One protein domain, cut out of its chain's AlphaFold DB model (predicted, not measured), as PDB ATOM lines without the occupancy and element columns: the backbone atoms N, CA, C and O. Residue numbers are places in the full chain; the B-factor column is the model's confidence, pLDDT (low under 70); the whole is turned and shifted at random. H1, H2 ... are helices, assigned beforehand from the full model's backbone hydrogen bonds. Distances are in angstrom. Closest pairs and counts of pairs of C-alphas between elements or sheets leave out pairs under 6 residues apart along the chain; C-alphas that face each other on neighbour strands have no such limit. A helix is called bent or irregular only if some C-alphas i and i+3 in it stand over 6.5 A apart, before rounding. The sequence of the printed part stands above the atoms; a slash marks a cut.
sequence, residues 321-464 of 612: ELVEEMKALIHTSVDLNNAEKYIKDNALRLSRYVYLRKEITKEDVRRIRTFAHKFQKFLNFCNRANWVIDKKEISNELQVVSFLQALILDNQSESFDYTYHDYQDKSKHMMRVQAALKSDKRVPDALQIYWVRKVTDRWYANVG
ATOM      1  N   GLU A 321     -19.861 -38.247 -40.573       90.94
ATOM      2  CA  GLU A 321     -20.369 -36.873 -40.747       90.94
ATOM      3  C   GLU A 321     -21.670 -36.635 -39.962       90.94
ATOM      4  O   GLU A 321     -21.833 -35.601 -39.320       90.94
ATOM      5  N   LEU A 322     -22.603 -37.595 -40.000       92.81
ATOM      6  CA  LEU A 322     -23.873 -37.491 -39.279       92.81
ATOM      7  C   LEU A 322     -23.704 -37.725 -37.779       92.81
ATOM      8  O   LEU A 322     -24.435 -37.106 -37.016       92.81
ATOM      9  N   VAL A 323     -22.753 -38.568 -37.362       94.06
ATOM     10  CA  VAL A 323     -22.456 -38.792 -35.938       94.06
ATOM     11  C   VAL A 323     -22.073 -37.480 -35.254       94.06
ATOM     12  O   VAL A 323     -22.622 -37.148 -34.204       94.06
ATOM     13  N   GLU A 324     -21.187 -36.694 -35.868       92.44
ATOM     14  CA  GLU A 324     -20.779 -35.399 -35.311       92.44
ATOM     15  C   GLU A 324     -21.945 -34.399 -35.252       92.44
ATOM     16  O   GLU A 324     -22.111 -33.702 -34.250       92.44
ATOM     17  N   GLU A 325     -22.821 -34.375 -36.264       93.38
ATOM     18  CA  GLU A 325     -24.048 -33.564 -36.218       93.38
ATOM     19  C   GLU A 325     -25.022 -34.042 -35.120       93.38
ATOM     20  O   GLU A 325     -25.639 -33.227 -34.432       93.38
ATOM     21  N   MET A 326     -25.165 -35.357 -34.930       94.62
ATOM     22  CA  MET A 326     -26.098 -35.961 -33.974       94.62
ATOM     23  C   MET A 326     -25.679 -35.762 -32.516       94.62
ATOM     24  O   MET A 326     -26.553 -35.606 -31.662       94.62
ATOM     25  N   LYS A 327     -24.376 -35.682 -32.221       93.38
ATOM     26  CA  LYS A 327     -23.876 -35.328 -30.880       93.38
ATOM     27  C   LYS A 327     -24.420 -33.976 -30.406       93.38
ATOM     28  O   LYS A 327     -24.803 -33.842 -29.247       93.38
ATOM     29  N   ALA A 328     -24.554 -32.996 -31.302       92.81
ATOM     30  CA  ALA A 328     -25.118 -31.689 -30.957       92.81
ATOM     31  C   ALA A 328     -26.614 -31.751 -30.579       92.81
ATOM     32  O   ALA A 328     -27.098 -30.919 -29.807       92.81
ATOM     33  N   LEU A 329     -27.353 -32.755 -31.069       93.06
ATOM     34  CA  LEU A 329     -28.784 -32.924 -30.786       93.06
ATOM     35  C   LEU A 329     -29.060 -33.306 -29.324       93.06
ATOM     36  O   LEU A 329     -30.167 -33.070 -28.839       93.06
ATOM     37  N   ILE A 330     -28.064 -33.840 -28.605       90.00
ATOM     38  CA  ILE A 330     -28.150 -34.132 -27.164       90.00
ATOM     39  C   ILE A 330     -28.450 -32.856 -26.371       90.00
ATOM     40  O   ILE A 330     -29.234 -32.873 -25.427       90.00
ATOM     41  N   HIS A 331     -27.859 -31.733 -26.778       89.31
ATOM     42  CA  HIS A 331     -27.978 -30.455 -26.077       89.31
ATOM     43  C   HIS A 331     -29.218 -29.651 -26.483       89.31
ATOM     44  O   HIS A 331     -29.470 -28.580 -25.931       89.31
ATOM     45  N   THR A 332     -30.007 -30.150 -27.440       91.12
ATOM     46  CA  THR A 332     -31.228 -29.476 -27.882       91.12
ATOM     47  C   THR A 332     -32.426 -30.038 -27.129       91.12
ATOM     48  O   THR A 332     -32.891 -31.141 -27.418       91.12
ATOM     49  N   SER A 333     -32.910 -29.280 -26.144       90.12
ATOM     50  CA  SER A 333     -34.011 -29.708 -25.278       90.12
ATOM     51  C   SER A 333     -35.358 -29.739 -26.009       90.12
ATOM     52  O   SER A 333     -35.670 -28.853 -26.806       90.12
ATOM     53  N   VAL A 334     -36.174 -30.751 -25.706       90.19
ATOM     54  CA  VAL A 334     -37.533 -30.920 -26.236       90.19
ATOM     55  C   VAL A 334     -38.521 -31.024 -25.086       90.19
ATOM     56  O   VAL A 334     -38.487 -31.997 -24.336       90.19
ATOM     57  N   ASP A 335     -39.456 -30.078 -24.988       89.00
ATOM     58  CA  ASP A 335     -40.564 -30.169 -24.030       89.00
ATOM     59  C   ASP A 335     -41.407 -31.423 -24.300       89.00
ATOM     60  O   ASP A 335     -42.151 -31.502 -25.282       89.00
ATOM     61  N   LEU A 336     -41.293 -32.403 -23.402       84.00
ATOM     62  CA  LEU A 336     -41.956 -33.697 -23.525       84.00
ATOM     63  C   LEU A 336     -43.486 -33.574 -23.524       84.00
ATOM     64  O   LEU A 336     -44.147 -34.392 -24.159       84.00
ATOM     65  N   ASN A 337     -44.053 -32.533 -22.901       85.38
ATOM     66  CA  ASN A 337     -45.503 -32.299 -22.903       85.38
ATOM     67  C   ASN A 337     -46.023 -31.859 -24.280       85.38
ATOM     68  O   ASN A 337     -47.197 -32.050 -24.593       85.38
ATOM     69  N   ASN A 338     -45.150 -31.286 -25.113       88.56
ATOM     70  CA  ASN A 338     -45.463 -30.805 -26.457       88.56
ATOM     71  C   ASN A 338     -44.676 -31.548 -27.548       88.56
ATOM     72  O   ASN A 338     -44.627 -31.095 -28.697       88.56
ATOM     73  N   ALA A 339     -44.086 -32.701 -27.223       89.12
ATOM     74  CA  ALA A 339     -43.178 -33.411 -28.116       89.12
ATOM     75  C   ALA A 339     -43.829 -33.804 -29.452       89.12
ATOM     76  O   ALA A 339     -43.188 -33.718 -30.496       89.12
ATOM     77  N   GLU A 340     -45.117 -34.165 -29.470       93.31
ATOM     78  CA  GLU A 340     -45.814 -34.471 -30.726       93.31
ATOM     79  C   GLU A 340     -45.842 -33.264 -31.675       93.31
ATOM     80  O   GLU A 340     -45.548 -33.393 -32.870       93.31
ATOM     81  N   LYS A 341     -46.196 -32.086 -31.150       94.38
ATOM     82  CA  LYS A 341     -46.216 -30.843 -31.924       94.38
ATOM     83  C   LYS A 341     -44.805 -30.494 -32.389       94.38
ATOM     84  O   LYS A 341     -44.608 -30.227 -33.572       94.38
ATOM     85  N   TYR A 342     -43.828 -30.612 -31.492       94.94
ATOM     86  CA  TYR A 342     -42.420 -30.399 -31.803       94.94
ATOM     87  C   TYR A 342     -41.953 -31.240 -32.998       94.94
ATOM     88  O   TYR A 342     -41.391 -30.705 -33.956       94.94
ATOM     89  N   ILE A 343     -42.242 -32.547 -32.973       95.81
ATOM     90  CA  ILE A 343     -41.901 -33.487 -34.049       95.81
ATOM     91  C   ILE A 343     -42.560 -33.066 -35.363       95.81
ATOM     92  O   ILE A 343     -41.918 -33.101 -36.412       95.81
ATOM     93  N   LYS A 344     -43.838 -32.674 -35.334       95.81
ATOM     94  CA  LYS A 344     -44.586 -32.291 -36.541       95.81
ATOM     95  C   LYS A 344     -44.044 -31.019 -37.190       95.81
ATOM     96  O   LYS A 344     -43.908 -30.989 -38.423       95.81
ATOM     97  N   ASP A 345     -43.721 -30.024 -36.369       96.12
ATOM     98  CA  ASP A 345     -43.209 -28.720 -36.795       96.12
ATOM     99  C   ASP A 345     -41.773 -28.846 -37.334       96.12
ATOM    100  O   ASP A 345     -41.439 -28.257 -38.362       96.12
ATOM    101  N   ASN A 346     -40.956 -29.718 -36.730       95.75
ATOM    102  CA  ASN A 346     -39.563 -29.953 -37.123       95.75
ATOM    103  C   ASN A 346     -39.358 -31.125 -38.102       95.75
ATOM    104  O   ASN A 346     -38.219 -31.430 -38.461       95.75
ATOM    105  N   ALA A 347     -40.427 -31.778 -38.572       95.56
ATOM    106  CA  ALA A 347     -40.350 -33.038 -39.320       95.56
ATOM    107  C   ALA A 347     -39.412 -32.990 -40.539       95.56
ATOM    108  O   ALA A 347     -38.705 -33.961 -40.801       95.56
ATOM    109  N   LEU A 348     -39.379 -31.871 -41.273       94.44
ATOM    110  CA  LEU A 348     -38.494 -31.708 -42.433       94.44
ATOM    111  C   LEU A 348     -37.016 -31.789 -42.031       94.44
ATOM    112  O   LEU A 348     -36.264 -32.549 -42.634       94.44
ATOM    113  N   ARG A 349     -36.618 -31.049 -40.990       93.44
ATOM    114  CA  ARG A 349     -35.243 -31.046 -40.478       93.44
ATOM    115  C   ARG A 349     -34.874 -32.409 -39.894       93.44
ATOM    116  O   ARG A 349     -33.825 -32.951 -40.227       93.44
ATOM    117  N   LEU A 350     -35.762 -32.987 -39.081       94.94
ATOM    118  CA  LEU A 350     -35.534 -34.286 -38.439       94.94
ATOM    119  C   LEU A 350     -35.395 -35.432 -39.453       94.94
ATOM    120  O   LEU A 350     -34.683 -36.394 -39.188       94.94
ATOM    121  N   SER A 351     -36.033 -35.331 -40.625       94.75
ATOM    122  CA  SER A 351     -36.021 -36.391 -41.644       94.75
ATOM    123  C   SER A 351     -34.612 -36.793 -42.082       94.75
ATOM    124  O   SER A 351     -34.363 -37.981 -42.268       94.75
ATOM    125  N   ARG A 352     -33.675 -35.839 -42.191       93.94
ATOM    126  CA  ARG A 352     -32.270 -36.128 -42.528       93.94
ATOM    127  C   ARG A 352     -31.641 -37.112 -41.544       93.94
ATOM    128  O   ARG A 352     -30.998 -38.071 -41.962       93.94
ATOM    129  N   TYR A 353     -31.871 -36.892 -40.255       95.69
ATOM    130  CA  TYR A 353     -31.335 -37.714 -39.174       95.69
ATOM    131  C   TYR A 353     -32.088 -39.039 -39.031       95.69
ATOM    132  O   TYR A 353     -31.485 -40.078 -38.785       95.69
ATOM    133  N   VAL A 354     -33.404 -39.033 -39.248       96.06
ATOM    134  CA  VAL A 354     -34.238 -40.238 -39.142       96.06
ATOM    135  C   VAL A 354     -33.985 -41.230 -40.275       96.06
ATOM    136  O   VAL A 354     -34.006 -42.425 -40.027       96.06
ATOM    137  N   TYR A 355     -33.751 -40.767 -41.505       94.88
ATOM    138  CA  TYR A 355     -33.513 -41.642 -42.664       94.88
ATOM    139  C   TYR A 355     -32.034 -41.782 -43.037       94.88
ATOM    140  O   TYR A 355     -31.728 -42.447 -44.024       94.88
ATOM    141  N   LEU A 356     -31.133 -41.142 -42.280       92.75
ATOM    142  CA  LEU A 356     -29.680 -41.193 -42.480       92.75
ATOM    143  C   LEU A 356     -29.238 -40.799 -43.905       92.75
ATOM    144  O   LEU A 356     -28.265 -41.327 -44.438       92.75
ATOM    145  N   ARG A 357     -29.951 -39.863 -44.552       89.69
ATOM    146  CA  ARG A 357     -29.678 -39.441 -45.940       89.69
ATOM    147  C   ARG A 357     -29.886 -37.948 -46.166       89.69
ATOM    148  O   ARG A 357     -30.735 -37.326 -45.530       89.69
ATOM    149  N   LYS A 358     -29.120 -37.380 -47.106       83.88
ATOM    150  CA  LYS A 358     -29.166 -35.947 -47.462       83.88
ATOM    151  C   LYS A 358     -30.450 -35.573 -48.219       83.88
ATOM    152  O   LYS A 358     -31.027 -34.524 -47.953       83.88
ATOM    153  N   GLU A 359     -30.923 -36.431 -49.122       89.69
ATOM    154  CA  GLU A 359     -32.133 -36.180 -49.915       89.69
ATOM    155  C   GLU A 359     -33.395 -36.705 -49.217       89.69
ATOM    156  O   GLU A 359     -33.531 -37.903 -48.963       89.69
ATOM    157  N   ILE A 360     -34.335 -35.802 -48.928       93.69
ATOM    158  CA  ILE A 360     -35.581 -36.102 -48.213       93.69
ATOM    159  C   ILE A 360     -36.789 -35.913 -49.125       93.69
ATOM    160  O   ILE A 360     -36.959 -34.873 -49.764       93.69
ATOM    161  N   THR A 361     -37.669 -36.910 -49.146       93.69
ATOM    162  CA  THR A 361     -38.909 -36.878 -49.923       93.69
ATOM    163  C   THR A 361     -40.066 -36.296 -49.110       93.69
ATOM    164  O   THR A 361     -40.077 -36.310 -47.879       93.69
ATOM    165  N   LYS A 362     -41.118 -35.825 -49.792       93.75
ATOM    166  CA  LYS A 362     -42.356 -35.388 -49.118       93.75
ATOM    167  C   LYS A 362     -43.015 -36.516 -48.313       93.75
ATOM    168  O   LYS A 362     -43.663 -36.245 -47.302       93.75
ATOM    169  N   GLU A 363     -42.849 -37.761 -48.756       94.38
ATOM    170  CA  GLU A 363     -43.408 -38.935 -48.090       94.38
ATOM    171  C   GLU A 363     -42.710 -39.223 -46.757       94.38
ATOM    172  O   GLU A 363     -43.381 -39.502 -45.764       94.38
ATOM    173  N   ASP A 364     -41.388 -39.048 -46.697       94.69
ATOM    174  CA  ASP A 364     -40.599 -39.199 -45.469       94.69
ATOM    175  C   ASP A 364     -41.112 -38.279 -44.354       94.69
ATOM    176  O   ASP A 364     -41.397 -38.722 -43.235       94.69
ATOM    177  N   VAL A 365     -41.307 -37.002 -44.703       95.38
ATOM    178  CA  VAL A 365     -41.827 -35.964 -43.804       95.38
ATOM    179  C   VAL A 365     -43.255 -36.291 -43.370       95.38
ATOM    180  O   VAL A 365     -43.599 -36.170 -42.189       95.38
ATOM    181  N   ARG A 366     -44.106 -36.731 -44.309       96.19
ATOM    182  CA  ARG A 366     -45.491 -37.138 -44.019       96.19
ATOM    183  C   ARG A 366     -45.530 -38.304 -43.032       96.19
ATOM    184  O   ARG A 366     -46.340 -38.292 -42.102       96.19
ATOM    185  N   ARG A 367     -44.645 -39.287 -43.201       94.88
ATOM    186  CA  ARG A 367     -44.563 -40.473 -42.341       94.88
ATOM    187  C   ARG A 367     -44.132 -40.119 -40.918       94.88
ATOM    188  O   ARG A 367     -44.788 -40.566 -39.979       94.88
ATOM    189  N   ILE A 368     -43.131 -39.251 -40.745       96.31
ATOM    190  CA  ILE A 368     -42.731 -38.745 -39.417       96.31
ATOM    191  C   ILE A 368     -43.899 -38.033 -38.727       96.31
ATOM    192  O   ILE A 368     -44.245 -38.370 -37.594       96.31
ATOM    193  N   ARG A 369     -44.579 -37.112 -39.424       95.69
ATOM    194  CA  ARG A 369     -45.756 -36.406 -38.880       95.69
ATOM    195  C   ARG A 369     -46.872 -37.359 -38.455       95.69
ATOM    196  O   ARG A 369     -47.530 -37.119 -37.446       95.69
ATOM    197  N   THR A 370     -47.068 -38.438 -39.212       93.94
ATOM    198  CA  THR A 370     -48.075 -39.468 -38.920       93.94
ATOM    199  C   THR A 370     -47.740 -40.233 -37.641       93.94
ATOM    200  O   THR A 370     -48.641 -40.588 -36.887       93.94
ATOM    201  N   PHE A 371     -46.459 -40.477 -37.366       93.25
ATOM    202  CA  PHE A 371     -46.015 -41.259 -36.214       93.25
ATOM    203  C   PHE A 371     -45.699 -40.455 -34.955       93.25
ATOM    204  O   PHE A 371     -45.536 -41.063 -33.900       93.25
ATOM    205  N   ALA A 372     -45.690 -39.125 -35.031       93.12
ATOM    206  CA  ALA A 372     -45.389 -38.241 -33.906       93.12
ATOM    207  C   ALA A 372     -46.189 -38.570 -32.626       93.12
ATOM    208  O   ALA A 372     -45.609 -38.640 -31.546       93.12
ATOM    209  N   HIS A 373     -47.489 -38.872 -32.750       91.69
ATOM    210  CA  HIS A 373     -48.364 -39.201 -31.613       91.69
ATOM    211  C   HIS A 373     -47.918 -40.441 -30.814       91.69
ATOM    212  O   HIS A 373     -48.252 -40.591 -29.642       91.69
ATOM    213  N   LYS A 374     -47.141 -41.346 -31.423       93.31
ATOM    214  CA  LYS A 374     -46.668 -42.572 -30.764       93.31
ATOM    215  C   LYS A 374     -45.545 -42.314 -29.764       93.31
ATOM    216  O   LYS A 374     -45.313 -43.160 -28.902       93.31
ATOM    217  N   PHE A 375     -44.864 -41.173 -29.863       91.69
ATOM    218  CA  PHE A 375     -43.752 -40.837 -28.978       91.69
ATOM    219  C   PHE A 375     -44.200 -40.732 -27.517       91.69
ATOM    220  O   PHE A 375     -43.534 -41.268 -26.638       91.69
ATOM    221  N   GLN A 376     -45.385 -40.168 -27.255       88.38
ATOM    222  CA  GLN A 376     -45.922 -40.083 -25.893       88.38
ATOM    223  C   GLN A 376     -46.104 -41.465 -25.256       88.38
ATOM    224  O   GLN A 376     -45.832 -41.663 -24.072       88.38
ATOM    225  N   LYS A 377     -46.530 -42.448 -26.054       90.25
ATOM    226  CA  LYS A 377     -46.669 -43.822 -25.581       90.25
ATOM    227  C   LYS A 377     -45.312 -44.453 -25.263       90.25
ATOM    228  O   LYS A 377     -45.198 -45.162 -24.270       90.25
ATOM    229  N   PHE A 378     -44.290 -44.159 -26.063       91.50
ATOM    230  CA  PHE A 378     -42.920 -44.576 -25.778       91.50
ATOM    231  C   PHE A 378     -42.371 -43.952 -24.484       91.50
ATOM    232  O   PHE A 378     -41.791 -44.672 -23.680       91.50
ATOM    233  N   LEU A 379     -42.629 -42.668 -24.213       88.50
ATOM    234  CA  LEU A 379     -42.229 -42.042 -22.942       88.50
ATOM    235  C   LEU A 379     -42.830 -42.767 -21.726       88.50
ATOM    236  O   LEU A 379     -42.163 -42.944 -20.708       88.50
ATOM    237  N   ASN A 380     -44.064 -43.266 -21.842       86.81
ATOM    238  CA  ASN A 380     -44.673 -44.081 -20.788       86.81
ATOM    239  C   ASN A 380     -43.954 -45.428 -20.589       86.81
ATOM    240  O   ASN A 380     -43.947 -45.943 -19.468       86.81
ATOM    241  N   PHE A 381     -43.344 -45.987 -21.641       90.81
ATOM    242  CA  PHE A 381     -42.514 -47.192 -21.551       90.81
ATOM    243  C   PHE A 381     -41.176 -46.907 -20.857       90.81
ATOM    244  O   PHE A 381     -40.733 -47.734 -20.062       90.81
ATOM    245  N   CYS A 382     -40.568 -45.730 -21.062       87.44
ATOM    246  CA  CYS A 382     -39.352 -45.321 -20.340       87.44
ATOM    247  C   CYS A 382     -39.556 -45.361 -18.822       87.44
ATOM    248  O   CYS A 382     -38.761 -45.977 -18.121       87.44
ATOM    249  N   ASN A 383     -40.691 -44.850 -18.333       82.19
ATOM    250  CA  ASN A 383     -41.051 -44.920 -16.912       82.19
ATOM    251  C   ASN A 383     -41.163 -46.366 -16.381       82.19
ATOM    252  O   ASN A 383     -41.233 -46.573 -15.173       82.19
ATOM    253  N   ARG A 384     -41.341 -47.383 -17.243       82.62
ATOM    254  CA  ARG A 384     -41.343 -48.805 -16.835       82.62
ATOM    255  C   ARG A 384     -39.939 -49.385 -16.775       82.62
ATOM    256  O   ARG A 384     -39.695 -50.223 -15.911       82.62
ATOM    257  N   ALA A 385     -39.062 -48.950 -17.672       79.06
ATOM    258  CA  ALA A 385     -37.672 -49.380 -17.691       79.06
ATOM    259  C   ALA A 385     -36.873 -48.818 -16.528       79.06
ATOM    260  O   ALA A 385     -36.146 -49.565 -15.887       79.06
ATOM    261  N   ASN A 386     -37.055 -47.541 -16.215       74.88
ATOM    262  CA  ASN A 386     -36.511 -46.965 -15.002       74.88
ATOM    263  C   ASN A 386     -37.393 -45.779 -14.588       74.88
ATOM    264  O   ASN A 386     -37.631 -44.851 -15.361       74.88
ATOM    265  N   TRP A 387     -37.935 -45.859 -13.372       57.56
ATOM    266  CA  TRP A 387     -38.869 -44.865 -12.845       57.56
ATOM    267  C   TRP A 387     -38.165 -43.574 -12.397       57.56
ATOM    268  O   TRP A 387     -38.802 -42.524 -12.366       57.56
ATOM    269  N   VAL A 388     -36.863 -43.664 -12.101       56.75
ATOM    270  CA  VAL A 388     -36.000 -42.584 -11.600       56.75
ATOM    271  C   VAL A 388     -35.368 -41.779 -12.733       56.75
ATOM    272  O   VAL A 388     -34.749 -40.756 -12.462       56.75
ATOM    273  N   ILE A 389     -35.508 -42.207 -13.999       66.50
ATOM    274  CA  ILE A 389     -34.952 -41.461 -15.140       66.50
ATOM    275  C   ILE A 389     -35.412 -40.008 -15.033       66.50
ATOM    276  O   ILE A 389     -36.612 -39.724 -15.143       66.50
ATOM    277  N   ASP A 390     -34.462 -39.084 -14.866       66.94
ATOM    278  CA  ASP A 390     -34.777 -37.669 -14.956       66.94
ATOM    279  C   ASP A 390     -35.285 -37.422 -16.376       66.94
ATOM    280  O   ASP A 390     -34.588 -37.628 -17.372       66.94
ATOM    281  N   LYS A 391     -36.541 -36.982 -16.487       70.94
ATOM    282  CA  LYS A 391     -37.154 -36.674 -17.779       70.94
ATOM    283  C   LYS A 391     -36.298 -35.703 -18.586       70.94
ATOM    284  O   LYS A 391     -36.343 -35.779 -19.808       70.94
ATOM    285  N   LYS A 392     -35.506 -34.838 -17.939       69.75
ATOM    286  CA  LYS A 392     -34.549 -33.947 -18.606       69.75
ATOM    287  C   LYS A 392     -33.463 -34.710 -19.369       69.75
ATOM    288  O   LYS A 392     -33.110 -34.277 -20.461       69.75
ATOM    289  N   GLU A 393     -32.994 -35.851 -18.865       71.50
ATOM    290  CA  GLU A 393     -31.968 -36.675 -19.529       71.50
ATOM    291  C   GLU A 393     -32.452 -37.231 -20.872       71.50
ATOM    292  O   GLU A 393     -31.675 -37.341 -21.820       71.50
ATOM    293  N   ILE A 394     -33.751 -37.521 -20.990       80.56
ATOM    294  CA  ILE A 394     -34.376 -38.032 -22.223       80.56
ATOM    295  C   ILE A 394     -35.151 -36.954 -23.006       80.56
ATOM    296  O   ILE A 394     -35.723 -37.234 -24.061       80.56
ATOM    297  N   SER A 395     -35.170 -35.713 -22.513       85.19
ATOM    298  CA  SER A 395     -35.858 -34.547 -23.091       85.19
ATOM    299  C   SER A 395     -34.977 -33.854 -24.129       85.19
ATOM    300  O   SER A 395     -34.737 -32.651 -24.064       85.19
ATOM    301  N   ASN A 396     -34.479 -34.611 -25.104       91.81
ATOM    302  CA  ASN A 396     -33.616 -34.080 -26.156       91.81
ATOM    303  C   ASN A 396     -34.008 -34.573 -27.556       91.81
ATOM    304  O   ASN A 396     -34.718 -35.568 -27.729       91.81
ATOM    305  N   GLU A 397     -33.553 -33.851 -28.578       94.44
ATOM    306  CA  GLU A 397     -33.847 -34.180 -29.974       94.44
ATOM    307  C   GLU A 397     -33.281 -35.525 -30.410       94.44
ATOM    308  O   GLU A 397     -33.905 -36.218 -31.218       94.44
ATOM    309  N   LEU A 398     -32.122 -35.914 -29.878       95.31
ATOM    310  CA  LEU A 398     -31.512 -37.190 -30.225       95.31
ATOM    311  C   LEU A 398     -32.412 -38.363 -29.813       95.31
ATOM    312  O   LEU A 398     -32.552 -39.326 -30.573       95.31
ATOM    313  N   GLN A 399     -33.086 -38.268 -28.665       94.81
ATOM    314  CA  GLN A 399     -34.057 -39.262 -28.215       94.81
ATOM    315  C   GLN A 399     -35.234 -39.391 -29.193       94.81
ATOM    316  O   GLN A 399     -35.658 -40.498 -29.530       94.81
ATOM    317  N   VAL A 400     -35.737 -38.259 -29.692       95.31
ATOM    318  CA  VAL A 400     -36.814 -38.207 -30.691       95.31
ATOM    319  C   VAL A 400     -36.381 -38.871 -31.998       95.31
ATOM    320  O   VAL A 400     -37.111 -39.700 -32.544       95.31
ATOM    321  N   VAL A 401     -35.190 -38.530 -32.498       96.56
ATOM    322  CA  VAL A 401     -34.624 -39.118 -33.723       96.56
ATOM    323  C   VAL A 401     -34.454 -40.627 -33.560       96.56
ATOM    324  O   VAL A 401     -34.917 -41.383 -34.412       96.56
ATOM    325  N   SER A 402     -33.868 -41.068 -32.447       96.81
ATOM    326  CA  SER A 402     -33.606 -42.482 -32.158       96.81
ATOM    327  C   SER A 402     -34.903 -43.291 -32.057       96.81
ATOM    328  O   SER A 402     -34.993 -44.398 -32.590       96.81
ATOM    329  N   PHE A 403     -35.952 -42.714 -31.458       96.38
ATOM    330  CA  PHE A 403     -37.286 -43.313 -31.444       96.38
ATOM    331  C   PHE A 403     -37.867 -43.457 -32.853       96.38
ATOM    332  O   PHE A 403     -38.360 -44.525 -33.220       96.38
ATOM    333  N   LEU A 404     -37.813 -42.392 -33.657       96.38
ATOM    334  CA  LEU A 404     -38.349 -42.410 -35.016       96.38
ATOM    335  C   LEU A 404     -37.588 -43.398 -35.908       96.38
ATOM    336  O   LEU A 404     -38.224 -44.093 -36.698       96.38
ATOM    337  N   GLN A 405     -36.268 -43.519 -35.750       95.94
ATOM    338  CA  GLN A 405     -35.467 -44.543 -36.423       95.94
ATOM    339  C   GLN A 405     -35.900 -45.955 -36.015       95.94
ATOM    340  O   GLN A 405     -36.229 -46.754 -36.889       95.94
ATOM    341  N   ALA A 406     -35.996 -46.252 -34.714       95.00
ATOM    342  CA  ALA A 406     -36.458 -47.560 -34.233       95.00
ATOM    343  C   ALA A 406     -37.888 -47.891 -34.707       95.00
ATOM    344  O   ALA A 406     -38.249 -49.044 -34.928       95.00
ATOM    345  N   LEU A 407     -38.728 -46.873 -34.886       93.94
ATOM    346  CA  LEU A 407     -40.091 -47.041 -35.377       93.94
ATOM    347  C   LEU A 407     -40.171 -47.227 -36.899       93.94
ATOM    348  O   LEU A 407     -41.070 -47.924 -37.368       93.94
ATOM    349  N   ILE A 408     -39.301 -46.581 -37.678       93.31
ATOM    350  CA  ILE A 408     -39.413 -46.500 -39.145       93.31
ATOM    351  C   ILE A 408     -38.450 -47.451 -39.857       93.31
ATOM    352  O   ILE A 408     -38.862 -48.072 -40.841       93.31
ATOM    353  N   LEU A 409     -37.201 -47.530 -39.392       92.94
ATOM    354  CA  LEU A 409     -36.106 -48.249 -40.045       92.94
ATOM    355  C   LEU A 409     -35.989 -49.704 -39.585       92.94
ATOM    356  O   LEU A 409     -35.664 -50.565 -40.397       92.94
ATOM    357  N   ASP A 410     -36.264 -49.993 -38.312       91.06
ATOM    358  CA  ASP A 410     -36.185 -51.367 -37.804       91.06
ATOM    359  C   ASP A 410     -37.238 -52.281 -38.452       91.06
ATOM    360  O   ASP A 410     -38.257 -51.829 -38.995       91.06
ATOM    361  N   ASN A 411     -37.027 -53.596 -38.333       86.44
ATOM    362  CA  ASN A 411     -37.922 -54.608 -38.886       86.44
ATOM    363  C   ASN A 411     -39.392 -54.410 -38.451       86.44
ATOM    364  O   ASN A 411     -39.790 -54.621 -37.305       86.44
ATOM    365  N   GLN A 412     -40.245 -54.062 -39.417       85.81
ATOM    366  CA  GLN A 412     -41.670 -53.797 -39.189       85.81
ATOM    367  C   GLN A 412     -42.511 -55.066 -38.975       85.81
ATOM    368  O   GLN A 412     -43.665 -54.983 -38.538       85.81
ATOM    369  N   SER A 413     -41.955 -56.233 -39.308       86.06
ATOM    370  CA  SER A 413     -42.596 -57.549 -39.195       86.06
ATOM    371  C   SER A 413     -42.163 -58.339 -37.957       86.06
ATOM    372  O   SER A 413     -42.621 -59.460 -37.761       86.06
ATOM    373  N   GLU A 414     -41.326 -57.739 -37.110       90.31
ATOM    374  CA  GLU A 414     -40.756 -58.369 -35.926       90.31
ATOM    375  C   GLU A 414     -41.828 -58.861 -34.934       90.31
ATOM    376  O   GLU A 414     -42.755 -58.127 -34.556       90.31
ATOM    377  N   SER A 415     -41.685 -60.117 -34.510       89.00
ATOM    378  CA  SER A 415     -42.510 -60.773 -33.496       89.00
ATOM    379  C   SER A 415     -41.807 -60.806 -32.144       89.00
ATOM    380  O   SER A 415     -40.598 -60.994 -32.079       89.00
ATOM    381  N   PHE A 416     -42.580 -60.690 -31.068       90.19
ATOM    382  CA  PHE A 416     -42.102 -60.773 -29.694       90.19
ATOM    383  C   PHE A 416     -42.618 -62.064 -29.050       90.19
ATOM    384  O   PHE A 416     -43.803 -62.160 -28.718       90.19
ATOM    385  N   ASP A 417     -41.742 -63.065 -28.936       87.44
ATOM    386  CA  ASP A 417     -42.074 -64.403 -28.430       87.44
ATOM    387  C   ASP A 417     -42.005 -64.475 -26.904       87.44
ATOM    388  O   ASP A 417     -41.116 -65.084 -26.316       87.44
ATOM    389  N   TYR A 418     -42.910 -63.753 -26.256       88.06
ATOM    390  CA  TYR A 418     -42.952 -63.651 -24.806       88.06
ATOM    391  C   TYR A 418     -44.180 -64.355 -24.245       88.06
ATOM    392  O   TYR A 418     -45.314 -64.052 -24.631       88.06
ATOM    393  N   THR A 419     -43.951 -65.262 -23.299       82.56
ATOM    394  CA  THR A 419     -44.993 -66.054 -22.643       82.56
ATOM    395  C   THR A 419     -44.852 -65.984 -21.130       82.56
ATOM    396  O   THR A 419     -43.758 -66.162 -20.605       82.56
ATOM    397  N   TYR A 420     -45.971 -65.811 -20.432       84.56
ATOM    398  CA  TYR A 420     -46.074 -65.847 -18.971       84.56
ATOM    399  C   TYR A 420     -47.291 -66.688 -18.543       84.56
ATOM    400  O   TYR A 420     -48.042 -67.188 -19.388       84.56
ATOM    401  N   HIS A 421     -47.490 -66.887 -17.237       81.06
ATOM    402  CA  HIS A 421     -48.627 -67.661 -16.722       81.06
ATOM    403  C   HIS A 421     -49.979 -67.074 -17.192       81.06
ATOM    404  O   HIS A 421     -50.205 -65.868 -17.087       81.06
ATOM    405  N   ASP A 422     -50.870 -67.924 -17.713       75.00
ATOM    406  CA  ASP A 422     -52.156 -67.575 -18.357       75.00
ATOM    407  C   ASP A 422     -52.051 -66.695 -19.615       75.00
ATOM    408  O   ASP A 422     -53.024 -66.059 -20.032       75.00
ATOM    409  N   TYR A 423     -50.878 -66.632 -20.256       72.88
ATOM    410  CA  TYR A 423     -50.715 -65.873 -21.498       72.88
ATOM    411  C   TYR A 423     -51.633 -66.379 -22.618       72.88
ATOM    412  O   TYR A 423     -52.276 -65.576 -23.294       72.88
ATOM    413  N   GLN A 424     -51.724 -67.700 -22.804       61.53
ATOM    414  CA  GLN A 424     -52.494 -68.309 -23.896       61.53
ATOM    415  C   GLN A 424     -54.008 -68.104 -23.749       61.53
ATOM    416  O   GLN A 424     -54.705 -67.961 -24.753       61.53
ATOM    417  N   ASP A 425     -54.503 -67.989 -22.516       64.38
ATOM    418  CA  ASP A 425     -55.908 -67.660 -22.247       64.38
ATOM    419  C   ASP A 425     -56.239 -66.212 -22.639       64.38
ATOM    420  O   ASP A 425     -57.380 -65.886 -22.971       64.38
ATOM    421  N   LYS A 426     -55.228 -65.333 -22.648       64.94
ATOM    422  CA  LYS A 426     -55.362 -63.896 -22.935       64.94
ATOM    423  C   LYS A 426     -54.980 -63.526 -24.372       64.94
ATOM    424  O   LYS A 426     -55.484 -62.528 -24.890       64.94
ATOM    425  N   SER A 427     -54.112 -64.296 -25.035       65.38
ATOM    426  CA  SER A 427     -53.640 -64.022 -26.397       65.38
ATOM    427  C   SER A 427     -53.442 -65.298 -27.218       65.38
ATOM    428  O   SER A 427     -52.670 -66.179 -26.852       65.38
ATOM    429  N   LYS A 428     -54.088 -65.361 -28.390       64.94
ATOM    430  CA  LYS A 428     -53.998 -66.498 -29.331       64.94
ATOM    431  C   LYS A 428     -52.841 -66.400 -30.332       64.94
ATOM    432  O   LYS A 428     -52.558 -67.372 -31.027       64.94
ATOM    433  N   HIS A 429     -52.207 -65.234 -30.461       69.50
ATOM    434  CA  HIS A 429     -51.171 -64.981 -31.464       69.50
ATOM    435  C   HIS A 429     -49.975 -64.250 -30.856       69.50
ATOM    436  O   HIS A 429     -50.145 -63.420 -29.960       69.50
ATOM    437  N   MET A 430     -48.782 -64.514 -31.400       75.81
ATOM    438  CA  MET A 430     -47.570 -63.767 -31.060       75.81
ATOM    439  C   MET A 430     -47.769 -62.279 -31.344       75.81
ATOM    440  O   MET A 430     -48.267 -61.879 -32.405       75.81
ATOM    441  N   MET A 431     -47.367 -61.443 -30.392       81.44
ATOM    442  CA  MET A 431     -47.487 -60.000 -30.536       81.44
ATOM    443  C   MET A 431     -46.433 -59.486 -31.514       81.44
ATOM    444  O   MET A 431     -45.251 -59.793 -31.400       81.44
ATOM    445  N   ARG A 432     -46.850 -58.653 -32.471       88.00
ATOM    446  CA  ARG A 432     -45.899 -57.877 -33.276       88.00
ATOM    447  C   ARG A 432     -45.353 -56.731 -32.437       88.00
ATOM    448  O   ARG A 432     -46.145 -55.996 -31.844       88.00
ATOM    449  N   VAL A 433     -44.043 -56.503 -32.473       90.56
ATOM    450  CA  VAL A 433     -43.373 -55.434 -31.706       90.56
ATOM    451  C   VAL A 433     -44.008 -54.072 -32.004       90.56
ATOM    452  O   VAL A 433     -44.387 -53.328 -31.098       90.56
ATOM    453  N   GLN A 434     -44.271 -53.801 -33.284       88.12
ATOM    454  CA  GLN A 434     -44.902 -52.564 -33.753       88.12
ATOM    455  C   GLN A 434     -46.369 -52.390 -33.338       88.12
ATOM    456  O   GLN A 434     -46.904 -51.282 -33.417       88.12
ATOM    457  N   ALA A 435     -47.059 -53.453 -32.911       87.62
ATOM    458  CA  ALA A 435     -48.430 -53.342 -32.417       87.62
ATOM    459  C   ALA A 435     -48.490 -52.664 -31.039       87.62
ATOM    460  O   ALA A 435     -49.488 -52.002 -30.744       87.62
ATOM    461  N   ALA A 436     -47.413 -52.741 -30.247       89.81
ATOM    462  CA  ALA A 436     -47.331 -52.105 -28.932       89.81
ATOM    463  C   ALA A 436     -47.584 -50.592 -28.988       89.81
ATOM    464  O   ALA A 436     -48.161 -50.036 -28.061       89.81
ATOM    465  N   LEU A 437     -47.228 -49.928 -30.091       89.25
ATOM    466  CA  LEU A 437     -47.389 -48.483 -30.270       89.25
ATOM    467  C   LEU A 437     -48.685 -48.074 -31.000       89.25
ATOM    468  O   LEU A 437     -48.856 -46.898 -31.299       89.25
ATOM    469  N   LYS A 438     -49.579 -49.015 -31.348       83.56
ATOM    470  CA  LYS A 438     -50.772 -48.727 -32.179       83.56
ATOM    471  C   LYS A 438     -52.083 -48.573 -31.410       83.56
ATOM    472  O   LYS A 438     -52.956 -47.864 -31.887       83.56
ATOM    473  N   SER A 439     -52.262 -49.281 -30.297       73.44
ATOM    474  CA  SER A 439     -53.543 -49.333 -29.573       73.44
ATOM    475  C   SER A 439     -53.389 -48.912 -28.123       73.44
ATOM    476  O   SER A 439     -52.374 -49.259 -27.537       73.44
ATOM    477  N   ASP A 440     -54.417 -48.351 -27.495       72.38
ATOM    478  CA  ASP A 440     -54.421 -48.045 -26.048       72.38
ATOM    479  C   ASP A 440     -54.525 -49.285 -25.145       72.38
ATOM    480  O   ASP A 440     -54.564 -49.188 -23.922       72.38
ATOM    481  N   LYS A 441     -54.539 -50.483 -25.740       79.44
ATOM    482  CA  LYS A 441     -54.485 -51.739 -24.993       79.44
ATOM    483  C   LYS A 441     -53.200 -51.828 -24.170       79.44
ATOM    484  O   LYS A 441     -52.133 -51.371 -24.601       79.44
ATOM    485  N   ARG A 442     -53.321 -52.496 -23.019       81.62
ATOM    486  CA  ARG A 442     -52.200 -52.862 -22.154       81.62
ATOM    487  C   ARG A 442     -51.148 -53.624 -22.963       81.62
ATOM    488  O   ARG A 442     -51.474 -54.560 -23.691       81.62
ATOM    489  N   VAL A 443     -49.901 -53.195 -22.830       88.25
ATOM    490  CA  VAL A 443     -48.731 -53.815 -23.457       88.25
ATOM    491  C   VAL A 443     -47.999 -54.602 -22.371       88.25
ATOM    492  O   VAL A 443     -47.817 -54.032 -21.295       88.25
ATOM    493  N   PRO A 444     -47.591 -55.862 -22.613       89.56
ATOM    494  CA  PRO A 444     -46.786 -56.610 -21.654       89.56
ATOM    495  C   PRO A 444     -45.538 -55.832 -21.253       89.56
ATOM    496  O   PRO A 444     -44.907 -55.206 -22.108       89.56
ATOM    497  N   ASP A 445     -45.182 -55.876 -19.977       90.31
ATOM    498  CA  ASP A 445     -44.115 -55.042 -19.425       90.31
ATOM    499  C   ASP A 445     -42.768 -55.320 -20.107       90.31
ATOM    500  O   ASP A 445     -42.116 -54.379 -20.559       90.31
ATOM    501  N   ALA A 446     -42.420 -56.590 -20.338       92.00
ATOM    502  CA  ALA A 446     -41.210 -56.975 -21.071       92.00
ATOM    503  C   ALA A 446     -41.133 -56.353 -22.485       92.00
ATOM    504  O   ALA A 446     -40.062 -55.953 -22.941       92.00
ATOM    505  N   LEU A 447     -42.268 -56.199 -23.183       92.69
ATOM    506  CA  LEU A 447     -42.305 -55.561 -24.505       92.69
ATOM    507  C   LEU A 447     -42.105 -54.039 -24.415       92.69
ATOM    508  O   LEU A 447     -41.565 -53.432 -25.341       92.69
ATOM    509  N   GLN A 448     -42.519 -53.413 -23.313       92.94
ATOM    510  CA  GLN A 448     -42.234 -51.999 -23.057       92.94
ATOM    511  C   GLN A 448     -40.727 -51.788 -22.852       92.94
ATOM    512  O   GLN A 448     -40.147 -50.918 -23.502       92.94
ATOM    513  N   ILE A 449     -40.085 -52.631 -22.032       93.00
ATOM    514  CA  ILE A 449     -38.625 -52.628 -21.825       93.00
ATOM    515  C   ILE A 449     -37.890 -52.842 -23.145       93.00
ATOM    516  O   ILE A 449     -36.944 -52.122 -23.461       93.00
ATOM    517  N   TYR A 450     -38.365 -53.785 -23.959       94.38
ATOM    518  CA  TYR A 450     -37.755 -54.057 -25.251       94.38
ATOM    519  C   TYR A 450     -37.783 -52.845 -26.190       94.38
ATOM    520  O   TYR A 450     -36.792 -52.547 -26.857       94.38
ATOM    521  N   TRP A 451     -38.881 -52.086 -26.201       94.50
ATOM    522  CA  TRP A 451     -38.951 -50.825 -26.939       94.50
ATOM    523  C   TRP A 451     -37.944 -49.789 -26.444       94.50
ATOM    524  O   TRP A 451     -37.304 -49.137 -27.267       94.50
ATOM    525  N   VAL A 452     -37.777 -49.655 -25.124       93.44
ATOM    526  CA  VAL A 452     -36.756 -48.771 -24.538       93.44
ATOM    527  C   VAL A 452     -35.368 -49.191 -25.007       93.44
ATOM    528  O   VAL A 452     -34.658 -48.363 -25.570       93.44
ATOM    529  N   ARG A 453     -35.036 -50.485 -24.917       92.50
ATOM    530  CA  ARG A 453     -33.765 -51.025 -25.418       92.50
ATOM    531  C   ARG A 453     -33.527 -50.679 -26.892       92.50
ATOM    532  O   ARG A 453     -32.448 -50.200 -27.219       92.50
ATOM    533  N   LYS A 454     -34.507 -50.892 -27.781       93.50
ATOM    534  CA  LYS A 454     -34.354 -50.602 -29.224       93.50
ATOM    535  C   LYS A 454     -34.002 -49.137 -29.483       93.50
ATOM    536  O   LYS A 454     -33.149 -48.847 -30.320       93.50
ATOM    537  N   VAL A 455     -34.653 -48.221 -28.766       94.56
ATOM    538  CA  VAL A 455     -34.378 -46.786 -28.892       94.56
ATOM    539  C   VAL A 455     -33.015 -46.432 -28.306       94.56
ATOM    540  O   VAL A 455     -32.288 -45.667 -28.931       94.56
ATOM    541  N   THR A 456     -32.630 -47.019 -27.173       92.44
ATOM    542  CA  THR A 456     -31.293 -46.846 -26.587       92.44
ATOM    543  C   THR A 456     -30.194 -47.350 -27.525       92.44
ATOM    544  O   THR A 456     -29.200 -46.661 -27.721       92.44
ATOM    545  N   ASP A 457     -30.382 -48.499 -28.176       93.50
ATOM    546  CA  ASP A 457     -29.416 -49.032 -29.144       93.50
ATOM    547  C   ASP A 457     -29.243 -48.069 -30.341       93.50
ATOM    548  O   ASP A 457     -28.115 -47.790 -30.752       93.50
ATOM    549  N   ARG A 458     -30.342 -47.478 -30.847       95.00
ATOM    550  CA  ARG A 458     -30.292 -46.403 -31.860       95.00
ATOM    551  C   ARG A 458     -29.603 -45.143 -31.339       95.00
ATOM    552  O   ARG A 458     -28.817 -44.547 -32.066       95.00
ATOM    553  N   TRP A 459     -29.865 -44.759 -30.093       95.06
ATOM    554  CA  TRP A 459     -29.251 -43.593 -29.462       95.06
ATOM    555  C   TRP A 459     -27.727 -43.732 -29.411       95.06
ATOM    556  O   TRP A 459     -27.027 -42.858 -29.917       95.06
ATOM    557  N   TYR A 460     -27.218 -44.867 -28.918       94.12
ATOM    558  CA  TYR A 460     -25.780 -45.154 -28.876       94.12
ATOM    559  C   TYR A 460     -25.168 -45.210 -30.284       94.12
ATOM    560  O   TYR A 460     -24.077 -44.684 -30.496       94.12
ATOM    561  N   ALA A 461     -25.867 -45.788 -31.265       95.00
ATOM    562  CA  ALA A 461     -25.410 -45.809 -32.655       95.00
ATOM    563  C   ALA A 461     -25.287 -44.407 -33.267       95.00
ATOM    564  O   ALA A 461     -24.267 -44.082 -33.872       95.00
ATOM    565  N   ASN A 462     -26.279 -43.545 -33.037       95.88
ATOM    566  CA  ASN A 462     -26.301 -42.179 -33.558       95.88
ATOM    567  C   ASN A 462     -25.145 -41.306 -33.043       95.88
ATOM    568  O   ASN A 462     -24.759 -40.358 -33.719       95.88
ATOM    569  N   VAL A 463     -24.568 -41.623 -31.881       94.38
ATOM    570  CA  VAL A 463     -23.409 -40.901 -31.316       94.38
ATOM    571  C   VAL A 463     -22.081 -41.629 -31.533       94.38
ATOM    572  O   VAL A 463     -21.058 -41.215 -30.991       94.38
ATOM    573  N   GLY A 464     -22.076 -42.700 -32.334       93.19
ATOM    574  CA  GLY A 464     -20.878 -43.483 -32.644       93.19
ATOM    575  C   GLY A 464     -20.421 -44.414 -31.517       93.19
ATOM    576  O   GLY A 464     -19.292 -44.885 -31.541       93.19
TER     577      GLY A 464
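What this domain is: This is residues 321 to 464 of the 612 residues of an uncharacterized protein of bacterium 1xD42-67 (UniProt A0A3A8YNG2). A compact body of crossed helices is built round H6, with the long helix H9 on one side of it and the hairpin of kinked H2 and H3 on the other. H1 packs at the beginning of H6 and the end of H9, H4 crosses H9, and a loop holding H7 makes the longest axis, its residues 421 to 426 sticking out. The printed part has 144 residues with nine named helices, H1 to H9 in chain order, and no named strand; the class is all helix. The radius of gyration of the C-alphas is 15.6 A, and the spans are 48 by 35 by 28 A.

How they stand to each other: H1, residues 321 to 329, and H6, residues 397 to 408, touch only at their ends, closest at the C-alphas of Leu 329 and Leu 398, 5.1 A. H2, residues 336 to 354, has a kink of 91 degrees near residue 348 and is irregular, with C-alphas 337 and 340 8.1 A apart. With residues 343 to 351 alone it touches H3, residues 362 to 371, in a helical hairpin at a shallow tilt of 28 degrees, opposite ways; the closest C-alphas, of Lys 344 and Arg 369, are 4.9 A apart. H6 touches H2 with residues 400 to 405 alone, closest at the C-alphas of Val 354 and Gln 405, 5.2 A. H9, residues 445 to 462, is the hub, touching four helices. It touches H4, residues 374 to 385, about perpendicular at 74 degrees, with residues 445 to 452 alone; the closest C-alphas, of Phe 381 and Gln 448, are 5.0 A apart. With residues 454 to 462 alone it touches H6 at a steep tilt of 65 degrees, opposite ways; the C-alphas of Ser 402 and Arg 458, the closest, are 5.1 A apart. It also touches H1, and H8, residues 433 to 437. H5, residues 391 to 394, is near H4; H7, residues 423 to 426, touches no helix. Each O i to N i+4 pair is within hydrogen-bond range in H3, H6 and H9, against 3 of 5 in H1, 9 of 15 in H2, 7 of 8 in H4 and 0 of 1 in H8, where 1 of 2 O i to N i+3 pairs is; H5 and H7 are too short for an i+4 pair.

Where its parts are: H1 begins at C-alpha 321, (-20.369, -36.873, -40.747). First to last C-alpha, H2 measures 18.6 A, H4 17.3 A, H6 16.3 A and H9 26.1 A. H9 ends at C-alpha 462, (-26.301, -42.179, -33.558).

The domain as a whole: The C-alphas farthest apart, of Glu 321 and Asp 425, are 50.5 A apart. The printed part has no cut. The link from H6 to H7 is long, 14 residues; its residues 415 to 416 pair antiparallel with residues 431 to 432. The mean pLDDT of the printed part is 88.3, with residues 387 to 390, 392 and 424 to 429 under 70.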